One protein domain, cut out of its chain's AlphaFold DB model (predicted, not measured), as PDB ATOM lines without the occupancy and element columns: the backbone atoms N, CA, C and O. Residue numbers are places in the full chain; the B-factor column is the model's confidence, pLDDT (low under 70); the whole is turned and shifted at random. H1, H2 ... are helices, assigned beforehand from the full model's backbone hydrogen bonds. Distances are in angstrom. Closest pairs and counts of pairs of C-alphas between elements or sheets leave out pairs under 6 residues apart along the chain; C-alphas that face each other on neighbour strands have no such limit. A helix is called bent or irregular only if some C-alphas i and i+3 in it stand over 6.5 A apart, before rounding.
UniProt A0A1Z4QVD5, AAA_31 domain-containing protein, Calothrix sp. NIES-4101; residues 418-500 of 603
ATOM      1  N   ASP A 418      19.294  14.199 154.443       53.12
ATOM      2  CA  ASP A 418      20.433  13.936 155.341       53.12
ATOM      3  C   ASP A 418      21.821  14.026 154.662       53.12
ATOM      4  O   ASP A 418      22.557  13.045 154.514       53.12
ATOM      5  N   ARG A 419      22.238  15.243 154.272       51.34
ATOM      6  CA  ARG A 419      23.584  15.525 153.703       51.34
ATOM      7  C   ARG A 419      24.742  14.975 154.552       51.34
ATOM      8  O   ARG A 419      25.797  14.653 154.010       51.34
ATOM      9  N   LYS A 420      24.570  14.872 155.874       54.81
ATOM     10  CA  LYS A 420      25.620  14.402 156.793       54.81
ATOM     11  C   LYS A 420      25.851  12.895 156.726       54.81
ATOM     12  O   LYS A 420      26.982  12.476 156.928       54.81
ATOM     13  N   LYS A 421      24.828  12.094 156.418       54.06
ATOM     14  CA  LYS A 421      24.986  10.641 156.258       54.06
ATOM     15  C   LYS A 421      25.743  10.293 154.983       54.06
ATOM     16  O   LYS A 421      26.689   9.521 155.043       54.06
ATOM     17  N   ILE A 422      25.410  10.962 153.879       53.97
ATOM     18  CA  ILE A 422      26.070  10.773 152.576       53.97
ATOM     19  C   ILE A 422      27.572  11.063 152.683       53.97
ATOM     20  O   ILE A 422      28.387  10.282 152.210       53.97
ATOM     21  N   LEU A 423      27.955  12.146 153.368       51.75
ATOM     22  CA  LEU A 423      29.365  12.492 153.586       51.75
ATOM     23  C   LEU A 423      30.148  11.434 154.381       51.75
ATOM     24  O   LEU A 423      31.350  11.308 154.174       51.75
ATOM     25  N   TYR A 424      29.484  10.684 155.266       53.19
ATOM     26  CA  TYR A 424      30.098   9.592 156.029       53.19
ATOM     27  C   TYR A 424      30.072   8.240 155.300       53.19
ATOM     28  O   TYR A 424      30.811   7.341 155.689       53.19
ATOM     29  N   GLU A 425      29.257   8.099 154.251       50.81
ATOM     30  CA  GLU A 425      29.173   6.904 153.397       50.81
ATOM     31  C   GLU A 425      30.092   6.983 152.161       50.81
ATOM     32  O   GLU A 425      30.260   5.992 151.451       50.81
ATOM     33  N   LEU A 426      30.709   8.141 151.896       42.34
ATOM     34  CA  LEU A 426      31.673   8.317 150.807       42.34
ATOM     35  C   LEU A 426      33.013   7.638 151.139       42.34
ATOM     36  O   LEU A 426      33.935   8.256 151.673       42.34
ATOM     37  N   GLU A 427      33.137   6.363 150.776       48.12
ATOM     38  CA  GLU A 427      34.426   5.681 150.660       48.12
ATOM     39  C   GLU A 427      35.080   6.030 149.315       48.12
ATOM     40  O   GLU A 427      34.643   5.603 148.245       48.12
ATOM     41  N   PHE A 428      36.149   6.824 149.352       49.47
ATOM     42  CA  PHE A 428      36.929   7.139 148.157       49.47
ATOM     43  C   PHE A 428      37.814   5.944 147.781       49.47
ATOM     44  O   PHE A 428      38.741   5.594 148.514       49.47
ATOM     45  N   GLN A 429      37.545   5.323 146.628       54.66
ATOM     46  CA  GLN A 429      38.424   4.297 146.063       54.66
ATOM     47  C   GLN A 429      39.723   4.917 145.511       54.66
ATOM     48  O   GLN A 429      39.763   6.090 145.143       54.66
ATOM     49  N   ALA A 430      40.796   4.119 145.528       52.69
ATOM     50  CA  ALA A 430      42.197   4.544 145.454       52.69
ATOM     51  C   ALA A 430      42.551   5.557 144.343       52.69
ATOM     52  O   ALA A 430      42.064   5.489 143.216       52.69
ATOM     53  N   ALA A 431      43.487   6.460 144.662       55.16
ATOM     54  CA  ALA A 431      43.856   7.620 143.846       55.16
ATOM     55  C   ALA A 431      44.668   7.286 142.579       55.16
ATOM     56  O   ALA A 431      44.835   8.147 141.710       55.16
ATOM     57  N   THR A 432      45.203   6.065 142.453       58.44
ATOM     58  CA  THR A 432      46.044   5.678 141.313       58.44
ATOM     59  C   THR A 432      45.695   4.308 140.738       58.44
ATOM     60  O   THR A 432      45.341   3.367 141.445       58.44
ATOM     61  N   ALA A 433      45.892   4.155 139.424       56.59
ATOM     62  CA  ALA A 433      45.645   2.900 138.709       56.59
ATOM     63  C   ALA A 433      46.504   1.714 139.184       56.59
ATOM     64  O   ALA A 433      46.281   0.602 138.726       56.59
ATOM     65  N   GLN A 434      47.502   1.927 140.046       60.59
ATOM     66  CA  GLN A 434      48.366   0.883 140.612       60.59
ATOM     67  C   GLN A 434      47.825   0.345 141.944       60.59
ATOM     68  O   GLN A 434      48.080  -0.804 142.285       60.59
ATOM     69  N   GLU A 435      47.045   1.156 142.659       63.53
ATOM     70  CA  GLU A 435      46.491   0.850 143.984       63.53
ATOM     71  C   GLU A 435      45.076   0.253 143.909       63.53
ATOM     72  O   GLU A 435      44.552  -0.222 144.910       63.53
ATOM     73  N   LEU A 436      44.452   0.250 142.724       68.62
ATOM     74  CA  LEU A 436      43.129  -0.344 142.514       68.62
ATOM     75  C   LEU A 436      43.164  -1.870 142.641       68.62
ATOM     76  O   LEU A 436      44.036  -2.531 142.064       68.62
ATOM     77  N   GLU A 437      42.183  -2.440 143.338       73.38
ATOM     78  CA  GLU A 437      41.964  -3.885 143.323       73.38
ATOM     79  C   GLU A 437      41.386  -4.346 141.978       73.38
ATOM     80  O   GLU A 437      40.571  -3.615 141.409       73.38
ATOM     81  N   PRO A 438      41.805  -5.516 141.448       70.50
ATOM     82  CA  PRO A 438      41.394  -5.993 140.131       70.50
ATOM     83  C   PRO A 438      39.876  -6.001 139.959       70.50
ATOM     84  O   PRO A 438      39.386  -5.449 138.978       70.50
ATOM     85  N   ASP A 439      39.138  -6.513 140.943       77.06
ATOM     86  CA  ASP A 439      37.675  -6.648 140.883       77.06
ATOM     87  C   ASP A 439      36.943  -5.298 140.764       77.06
ATOM     88  O   ASP A 439      35.814  -5.230 140.281       77.06
ATOM     89  N   ASN A 440      37.590  -4.196 141.161       78.00
ATOM     90  CA  ASN A 440      37.024  -2.847 141.080       78.00
ATOM     91  C   ASN A 440      37.355  -2.130 139.764       78.00
ATOM     92  O   ASN A 440      36.778  -1.080 139.479       78.00
ATOM     93  N   ILE A 441      38.266  -2.671 138.946       79.94
ATOM     94  CA  ILE A 441      38.676  -2.044 137.682       79.94
ATOM     95  C   ILE A 441      37.488  -1.873 136.728       79.94
ATOM     96  O   ILE A 441      37.320  -0.753 136.249       79.94
ATOM     97  N   PRO A 442      36.639  -2.888 136.461       79.69
ATOM     98  CA  PRO A 442      35.518  -2.731 135.531       79.69
ATOM     99  C   PRO A 442      34.518  -1.650 135.953       79.69
ATOM    100  O   PRO A 442      33.959  -0.970 135.098       79.69
ATOM    101  N   ASN A 443      34.337  -1.450 137.262       77.81
ATOM    102  CA  ASN A 443      33.388  -0.479 137.811       77.81
ATOM    103  C   ASN A 443      33.846   0.974 137.616       77.81
ATOM    104  O   ASN A 443      33.020   1.874 137.499       77.81
ATOM    105  N   ILE A 444      35.161   1.206 137.593       77.44
ATOM    106  CA  ILE A 444      35.756   2.541 137.421       77.44
ATOM    107  C   ILE A 444      36.190   2.773 135.969       77.44
ATOM    108  O   ILE A 444      36.346   3.916 135.533       77.44
ATOM    109  N   PHE A 445      36.418   1.707 135.203       81.31
ATOM    110  CA  PHE A 445      36.914   1.815 133.842       81.31
ATOM    111  C   PHE A 445      35.867   2.456 132.929       81.31
ATOM    112  O   PHE A 445      34.893   1.834 132.508       81.31
ATOM    113  N   GLN A 446      36.112   3.710 132.563       78.88
ATOM    114  CA  GLN A 446      35.295   4.421 131.596       78.88
ATOM    115  C   GLN A 446      35.855   4.217 130.190       78.88
ATOM    116  O   GLN A 446      36.979   4.617 129.874       78.88
ATOM    117  N   ARG A 447      35.048   3.609 129.323       80.38
ATOM    118  CA  ARG A 447      35.376   3.439 127.908       80.38
ATOM    119  C   ARG A 447      35.463   4.808 127.222       80.38
ATOM    120  O   ARG A 447      34.492   5.560 127.211       80.38
ATOM    121  N   THR A 448      36.622   5.115 126.643       79.00
ATOM    122  CA  THR A 448      36.868   6.333 125.853       79.00
ATOM    123  C   THR A 448      36.727   6.054 124.353       79.00
ATOM    124  O   THR A 448      36.693   4.901 123.923       79.00
ATOM    125  N   GLU A 449      36.701   7.101 123.529       75.88
ATOM    126  CA  GLU A 449      36.655   6.989 122.057       75.88
ATOM    127  C   GLU A 449      37.916   6.352 121.443       75.88
ATOM    128  O   GLU A 449      37.909   5.913 120.292       75.88
ATOM    129  N   ASP A 450      39.008   6.261 122.206       81.38
ATOM    130  CA  ASP A 450      40.224   5.563 121.785       81.38
ATOM    131  C   ASP A 450      40.158   4.051 122.045       81.38
ATOM    132  O   ASP A 450      40.991   3.304 121.531       81.38
ATOM    133  N   PHE A 451      39.162   3.570 122.797       86.94
ATOM    134  CA  PHE A 451      39.007   2.147 123.099       86.94
ATOM    135  C   PHE A 451      38.789   1.286 121.839       86.94
ATOM    136  O   PHE A 451      39.533   0.325 121.663       86.94
ATOM    137  N   PRO A 452      37.903   1.638 120.882       84.62
ATOM    138  CA  PRO A 452      37.793   0.886 119.629       84.62
ATOM    139  C   PRO A 452      39.081   0.942 118.790       84.62
ATOM    140  O   PRO A 452      39.445  -0.032 118.133       84.62
ATOM    141  N   LYS A 453      39.818   2.064 118.835       84.62
ATOM    142  CA  LYS A 453      41.112   2.200 118.140       84.62
ATOM    143  C   LYS A 453      42.155   1.260 118.737       84.62
ATOM    144  O   LYS A 453      42.953   0.694 117.992       84.62
ATOM    145  N   PHE A 454      42.135   1.069 120.054       85.19
ATOM    146  CA  PHE A 454      42.954   0.071 120.737       85.19
ATOM    147  C   PHE A 454      42.630  -1.357 120.277       85.19
ATOM    148  O   PHE A 454      43.550  -2.131 120.037       85.19
ATOM    149  N   LEU A 455      41.348  -1.684 120.091       86.75
ATOM    150  CA  LEU A 455      40.903  -3.020 119.672       86.75
ATOM    151  C   LEU A 455      41.245  -3.381 118.218       86.75
ATOM    152  O   LEU A 455      41.122  -4.538 117.815       86.75
ATOM    153  N   SER A 456      41.667  -2.406 117.415       84.25
ATOM    154  CA  SER A 456      42.065  -2.633 116.028       84.25
ATOM    155  C   SER A 456      43.315  -3.507 115.938       84.25
ATOM    156  O   SER A 456      44.353  -3.200 116.520       84.25
ATOM    157  N   ASN A 457      43.275  -4.529 115.078       80.69
ATOM    158  CA  ASN A 457      44.434  -5.373 114.762       80.69
ATOM    159  C   ASN A 457      45.591  -4.621 114.067       80.69
ATOM    160  O   ASN A 457      46.652  -5.199 113.842       80.69
ATOM    161  N   ARG A 458      45.394  -3.344 113.712       80.75
ATOM    162  CA  ARG A 458      46.429  -2.460 113.153       80.75
ATOM    163  C   ARG A 458      47.153  -1.636 114.220       80.75
ATOM    164  O   ARG A 458      48.136  -0.973 113.894       80.75
ATOM    165  N   THR A 459      46.688  -1.659 115.466       83.62
ATOM    166  CA  THR A 459      47.256  -0.870 116.561       83.62
ATOM    167  C   THR A 459      48.288  -1.694 117.324       83.62
ATOM    168  O   THR A 459      47.952  -2.639 118.026       83.62
ATOM    169  N   TRP A 460      49.562  -1.320 117.199       81.06
ATOM    170  CA  TRP A 460      50.693  -2.023 117.827       81.06
ATOM    171  C   TRP A 460      51.446  -1.178 118.867       81.06
ATOM    172  O   TRP A 460      52.293  -1.702 119.588       81.06
ATOM    173  N   LEU A 461      51.148   0.122 118.980       83.25
ATOM    174  CA  LEU A 461      51.780   1.025 119.944       83.25
ATOM    175  C   LEU A 461      50.784   2.054 120.483       83.25
ATOM    176  O   LEU A 461      50.148   2.775 119.718       83.25
ATOM    177  N   ILE A 462      50.720   2.178 121.811       82.19
ATOM    178  CA  ILE A 462      49.883   3.160 122.508       82.19
ATOM    179  C   ILE A 462      50.789   4.129 123.266       82.19
ATOM    180  O   ILE A 462      51.579   3.727 124.121       82.19
ATOM    181  N   ARG A 463      50.657   5.427 122.983       81.56
ATOM    182  CA  ARG A 463      51.375   6.501 123.685       81.56
ATOM    183  C   ARG A 463      50.373   7.482 124.281       81.56
ATOM    184  O   ARG A 463      49.293   7.672 123.742       81.56
ATOM    185  N   GLY A 464      50.729   8.114 125.394       76.88
ATOM    186  CA  GLY A 464      49.888   9.135 126.019       76.88
ATOM    187  C   GLY A 464      50.534   9.729 127.265       76.88
ATOM    188  O   GLY A 464      51.414   9.102 127.863       76.88
ATOM    189  N   ALA A 465      50.082  10.915 127.674       74.31
ATOM    190  CA  ALA A 465      50.564  11.598 128.876       74.31
ATOM    191  C   ALA A 465      50.355  10.755 130.153       74.31
ATOM    192  O   ALA A 465      49.579   9.793 130.177       74.31
ATOM    193  N   LYS A 466      51.073  11.062 131.237       71.38
ATOM    194  CA  LYS A 466      50.852  10.387 132.527       71.38
ATOM    195  C   LYS A 466      49.416  10.675 133.000       71.38
ATOM    196  O   LYS A 466      48.969  11.808 132.897       71.38
ATOM    197  N   GLY A 467      48.696   9.656 133.471       69.75
ATOM    198  CA  GLY A 467      47.304   9.793 133.932       69.75
ATOM    199  C   GLY A 467      46.217   9.505 132.887       69.75
ATOM    200  O   GLY A 467      45.068   9.344 133.264       69.75
ATOM    201  N   THR A 468      46.548   9.316 131.605       71.56
ATOM    202  CA  THR A 468      45.548   9.052 130.540       71.56
ATOM    203  C   THR A 468      44.958   7.627 130.546       71.56
ATOM    204  O   THR A 468      44.600   7.105 129.497       71.56
ATOM    205  N   GLY A 469      44.972   6.918 131.677       76.56
ATOM    206  CA  GLY A 469      44.349   5.591 131.800       76.56
ATOM    207  C   GLY A 469      45.075   4.401 131.149       76.56
ATOM    208  O   GLY A 469      44.618   3.277 131.303       76.56
ATOM    209  N   LYS A 470      46.232   4.580 130.488       85.06
ATOM    210  CA  LYS A 470      46.975   3.479 129.812       85.06
ATOM    211  C   LYS A 470      47.243   2.259 130.700       85.06
ATOM    212  O   LYS A 470      47.072   1.127 130.266       85.06
ATOM    213  N   SER A 471      47.672   2.488 131.941       81.00
ATOM    214  CA  SER A 471      47.928   1.404 132.896       81.00
ATOM    215  C   SER A 471      46.641   0.696 133.308       81.00
ATOM    216  O   SER A 471      46.651  -0.516 133.470       81.00
ATOM    217  N   LEU A 472      45.533   1.432 133.426       84.69
ATOM    218  CA  LEU A 472      44.228   0.858 133.744       84.69
ATOM    219  C   LEU A 472      43.698   0.016 132.577       84.69
ATOM    220  O   LEU A 472      43.192  -1.073 132.806       84.69
ATOM    221  N   LEU A 473      43.898   0.474 131.337       87.44
ATOM    222  CA  LEU A 473      43.596  -0.290 130.125       87.44
ATOM    223  C   LEU A 473      44.380  -1.610 130.091       87.44
ATOM    224  O   LEU A 473      43.789  -2.663 129.895       87.44
ATOM    225  N   PHE A 474      45.690  -1.578 130.347       86.62
ATOM    226  CA  PHE A 474      46.499  -2.799 130.440       86.62
ATOM    227  C   PHE A 474      45.966  -3.762 131.514       86.62
ATOM    228  O   PHE A 474      45.759  -4.941 131.234       86.62
ATOM    229  N   ARG A 475      45.697  -3.256 132.725       83.94
ATOM    230  CA  ARG A 475      45.195  -4.075 133.836       83.94
ATOM    231  C   ARG A 475      43.796  -4.631 133.572       83.94
ATOM    232  O   ARG A 475      43.548  -5.773 133.920       83.94
ATOM    233  N   LEU A 476      42.908  -3.886 132.912       88.25
ATOM    234  CA  LEU A 476      41.589  -4.386 132.518       88.25
ATOM    235  C   LEU A 476      41.716  -5.646 131.651       88.25
ATOM    236  O   LEU A 476      41.128  -6.668 131.976       88.25
ATOM    237  N   PHE A 477      42.515  -5.591 130.581       88.44
ATOM    238  CA  PHE A 477      42.642  -6.710 129.643       88.44
ATOM    239  C   PHE A 477      43.388  -7.913 130.225       88.44
ATOM    240  O   PHE A 477      43.075  -9.044 129.866       88.44
ATOM    241  N   VAL A 478      44.362  -7.685 131.110       86.00
ATOM    242  CA  VAL A 478      45.182  -8.764 131.679       86.00
ATOM    243  C   VAL A 478      44.582  -9.346 132.963       86.00
ATOM    244  O   VAL A 478      44.610 -10.559 133.140       86.00
ATOM    245  N   GLU A 479      44.050  -8.511 133.857       83.81
ATOM    246  CA  GLU A 479      43.547  -8.937 135.173       83.81
ATOM    247  C   GLU A 479      42.041  -9.246 135.158       83.81
ATOM    248  O   GLU A 479      41.596 -10.083 135.935       83.81
ATOM    249  N   ASN A 480      41.258  -8.623 134.265       86.69
ATOM    250  CA  ASN A 480      39.807  -8.832 134.142       86.69
ATOM    251  C   ASN A 480      39.387  -9.115 132.685       86.69
ATOM    252  O   ASN A 480      38.626  -8.345 132.085       86.69
ATOM    253  N   PRO A 481      39.863 -10.221 132.087       87.06
ATOM    254  CA  PRO A 481      39.659 -10.506 130.670       87.06
ATOM    255  C   PRO A 481      38.181 -10.644 130.281       87.06
ATOM    256  O   PRO A 481      37.821 -10.267 129.169       87.06
ATOM    257  N   ASP A 482      37.317 -11.142 131.169       88.38
ATOM    258  CA  ASP A 482      35.887 -11.304 130.876       88.38
ATOM    259  C   ASP A 482      35.167  -9.954 130.791       88.38
ATOM    260  O   ASP A 482      34.461  -9.692 129.816       88.38
ATOM    261  N   ALA A 483      35.436  -9.046 131.735       87.19
ATOM    262  CA  ALA A 483      34.925  -7.679 131.682       87.19
ATOM    263  C   ALA A 483      35.479  -6.919 130.467       87.19
ATOM    264  O   ALA A 483      34.754  -6.182 129.800       87.19
ATOM    265  N   ALA A 484      36.757  -7.126 130.131       88.50
ATOM    266  CA  ALA A 484      37.352  -6.554 128.927       88.50
ATOM    267  C   ALA A 484      36.650  -7.049 127.650       88.50
ATOM    268  O   ALA A 484      36.374  -6.251 126.750       88.50
ATOM    269  N   LYS A 485      36.325  -8.349 127.575       90.88
ATOM    270  CA  LYS A 485      35.573  -8.938 126.457       90.88
ATOM    271  C   LYS A 485      34.177  -8.346 126.360       90.88
ATOM    272  O   LYS A 485      33.801  -7.936 125.268       90.88
ATOM    273  N   GLU A 486      33.452  -8.246 127.473       88.25
ATOM    274  CA  GLU A 486      32.115  -7.643 127.535       88.25
ATOM    275  C   GLU A 486      32.126  -6.189 127.043       88.25
ATOM    276  O   GLU A 486      31.387  -5.840 126.123       88.25
ATOM    277  N   LEU A 487      33.053  -5.373 127.555       86.94
ATOM    278  CA  LEU A 487      33.244  -3.983 127.127       86.94
ATOM    279  C   LEU A 487      33.623  -3.846 125.644       86.94
ATOM    280  O   LEU A 487      33.369  -2.799 125.045       86.94
ATOM    281  N   SER A 488      34.218  -4.885 125.054       89.25
ATOM    282  CA  SER A 488      34.629  -4.903 123.646       89.25
ATOM    283  C   SER A 488      33.547  -5.406 122.694       89.25
ATOM    284  O   SER A 488      33.664  -5.163 121.495       89.25
ATOM    285  N   GLN A 489      32.488  -6.066 123.188       85.56
ATOM    286  CA  GLN A 489      31.513  -6.773 122.343       85.56
ATOM    287  C   GLN A 489      30.864  -5.892 121.272       85.56
ATOM    288  O   GLN A 489      30.572  -6.386 120.185       85.56
ATOM    289  N   SER A 490      30.647  -4.602 121.553       80.38
ATOM    290  CA  SER A 490      30.041  -3.681 120.583       80.38
ATOM    291  C   SER A 490      30.947  -3.357 119.393       80.38
ATOM    292  O   SER A 490      30.445  -2.920 118.364       80.38
ATOM    293  N   ASP A 491      32.265  -3.532 119.544       84.88
ATOM    294  CA  ASP A 491      33.269  -3.087 118.574       84.88
ATOM    295  C   ASP A 491      33.961  -4.281 117.901       84.88
ATOM    296  O   ASP A 491      34.046  -4.357 116.676       84.88
ATOM    297  N   VAL A 492      34.459  -5.227 118.704       84.88
ATOM    298  CA  VAL A 492      35.181  -6.415 118.241       84.88
ATOM    299  C   VAL A 492      34.834  -7.598 119.139       84.88
ATOM    300  O   VAL A 492      34.957  -7.539 120.361       84.88
ATOM    301  N   ASN A 493      34.459  -8.724 118.532       84.94
ATOM    302  CA  ASN A 493      34.269  -9.963 119.276       84.94
ATOM    303  C   ASN A 493      35.628 -10.567 119.670       84.94
ATOM    304  O   ASN A 493      36.328 -11.147 118.840       84.94
ATOM    305  N   LEU A 494      35.975 -10.450 120.954       87.44
ATOM    306  CA  LEU A 494      37.221 -10.961 121.533       87.44
ATOM    307  C   LEU A 494      37.035 -12.271 122.311       87.44
ATOM    308  O   LEU A 494      37.927 -12.669 123.058       87.44
ATOM    309  N   ASN A 495      35.906 -12.969 122.154       84.00
ATOM    310  CA  ASN A 495      35.624 -14.182 122.934       84.00
ATOM    311  C   ASN A 495      36.710 -15.257 122.762       84.00
ATOM    312  O   ASN A 495      37.089 -15.900 123.742       84.00
ATOM    313  N   ASN A 496      37.278 -15.356 121.555       84.56
ATOM    314  CA  ASN A 496      38.344 -16.298 121.198       84.56
ATOM    315  C   ASN A 496      39.762 -15.715 121.356       84.56
ATOM    316  O   ASN A 496      40.728 -16.302 120.874       84.56
ATOM    317  N   VAL A 497      39.905 -14.552 121.997       85.06
ATOM    318  CA  VAL A 497      41.200 -13.900 122.219       85.06
ATOM    319  C   VAL A 497      41.641 -14.124 123.664       85.06
ATOM    320  O   VAL A 497      40.872 -13.935 124.608       85.06
ATOM    321  N   ASN A 498      42.897 -14.543 123.829       82.94
ATOM    322  CA  ASN A 498      43.562 -14.651 125.125       82.94
ATOM    323  C   ASN A 498      44.496 -13.453 125.310       82.94
ATOM    324  O   ASN A 498      45.330 -13.184 124.445       82.94
ATOM    325  N   PHE A 499      44.387 -12.765 126.445       86.31
ATOM    326  CA  PHE A 499      45.266 -11.650 126.790       86.31
ATOM    327  C   PHE A 499      46.391 -12.156 127.682       86.31
ATOM    328  O   PHE A 499      46.145 -12.691 128.760       86.31
ATOM    329  N   ILE A 500      47.627 -12.023 127.207       79.94
ATOM    330  CA  ILE A 500      48.820 -12.477 127.921       79.94
ATOM    331  C   ILE A 500      49.780 -11.288 128.021       79.94
ATOM    332  O   ILE A 500      50.087 -10.667 126.999       79.94
TER     333      ILE A 500
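Overview. This is residues 418 to 500 of the 603 residues of the protein "AAA_31 domain-containing protein" of Calothrix sp. NIES-4101 (UniProt A0A1Z4QVD5). A small body of four short helices and long loops has H4 near its middle, with H2 packed on H4 and H5 folding back from the end of H4, while a thin arm, residues 418 to 428, sticks out and holds H1. H3 sits near the end of H5, and residues 456 to 469 make a wide loop from H3 back to H4. The printed part has 83 residues with five named helices, H1 to H5 in chain order, and no named strand; the class is all helix, though the helices hold just 37 residues. The whole is loose, with a radius of gyration of the C-alphas of 15.3 A, and elongated, spanning 51 by 28 by 22 A.

Along the chain. H4, the longest helix, covers residues 470 to 479 over 14.0 A, beginning at C-alpha 470 (46.975, 3.479, 129.812). H5 is residues 481 to 488, 10.3 A, ending at C-alpha 488 (34.629, -4.903, 123.646). H2 is residues 438 to 444, 10.6 A; it is irregular, but only just, with C-alphas 439 and 442 7.0 A apart. H3 is residues 451 to 455, 6.5 A. H1 is residues 419 to 425, 10.3 A, from C-alpha 419 (23.584, 15.525, 153.703).

Arrangement. H4 and H2 touch, closest at the C-alphas of Glu 479 and Pro 438, 6.2 A, at a steep tilt of 51 degrees, opposite ways. H4 and H5 only just touch, with 3 pairs of C-alphas within 8 A, and only at the corner by their tight link; Phe 477 and Ala 484 have the closest C-alphas, 5.3 A. H3 and H5 are close but not clearly touching, the closest C-alphas being those of Leu 455 and Ser 488, 7.7 A. H1 is apart from H2, H3, H4 and H5. Every O i to N i+4 pair is within hydrogen-bond range in H1, H3, H4 and H5; in H2 it is 1 of 3, beside 3 of 4 O i to N i+3 pairs.

Size, cuts and confidence. The C-alphas of Asp 418 and Arg 458 are the two farthest apart, 52.2 A. Without residues 418 to 428, which stand free, the body spans 31 by 25 by 21 A. The links H1 to H2 and H3 to H4 are long, and the printed part has no cut. Confidence is under 70 at residues 418 to 436 and residue 467.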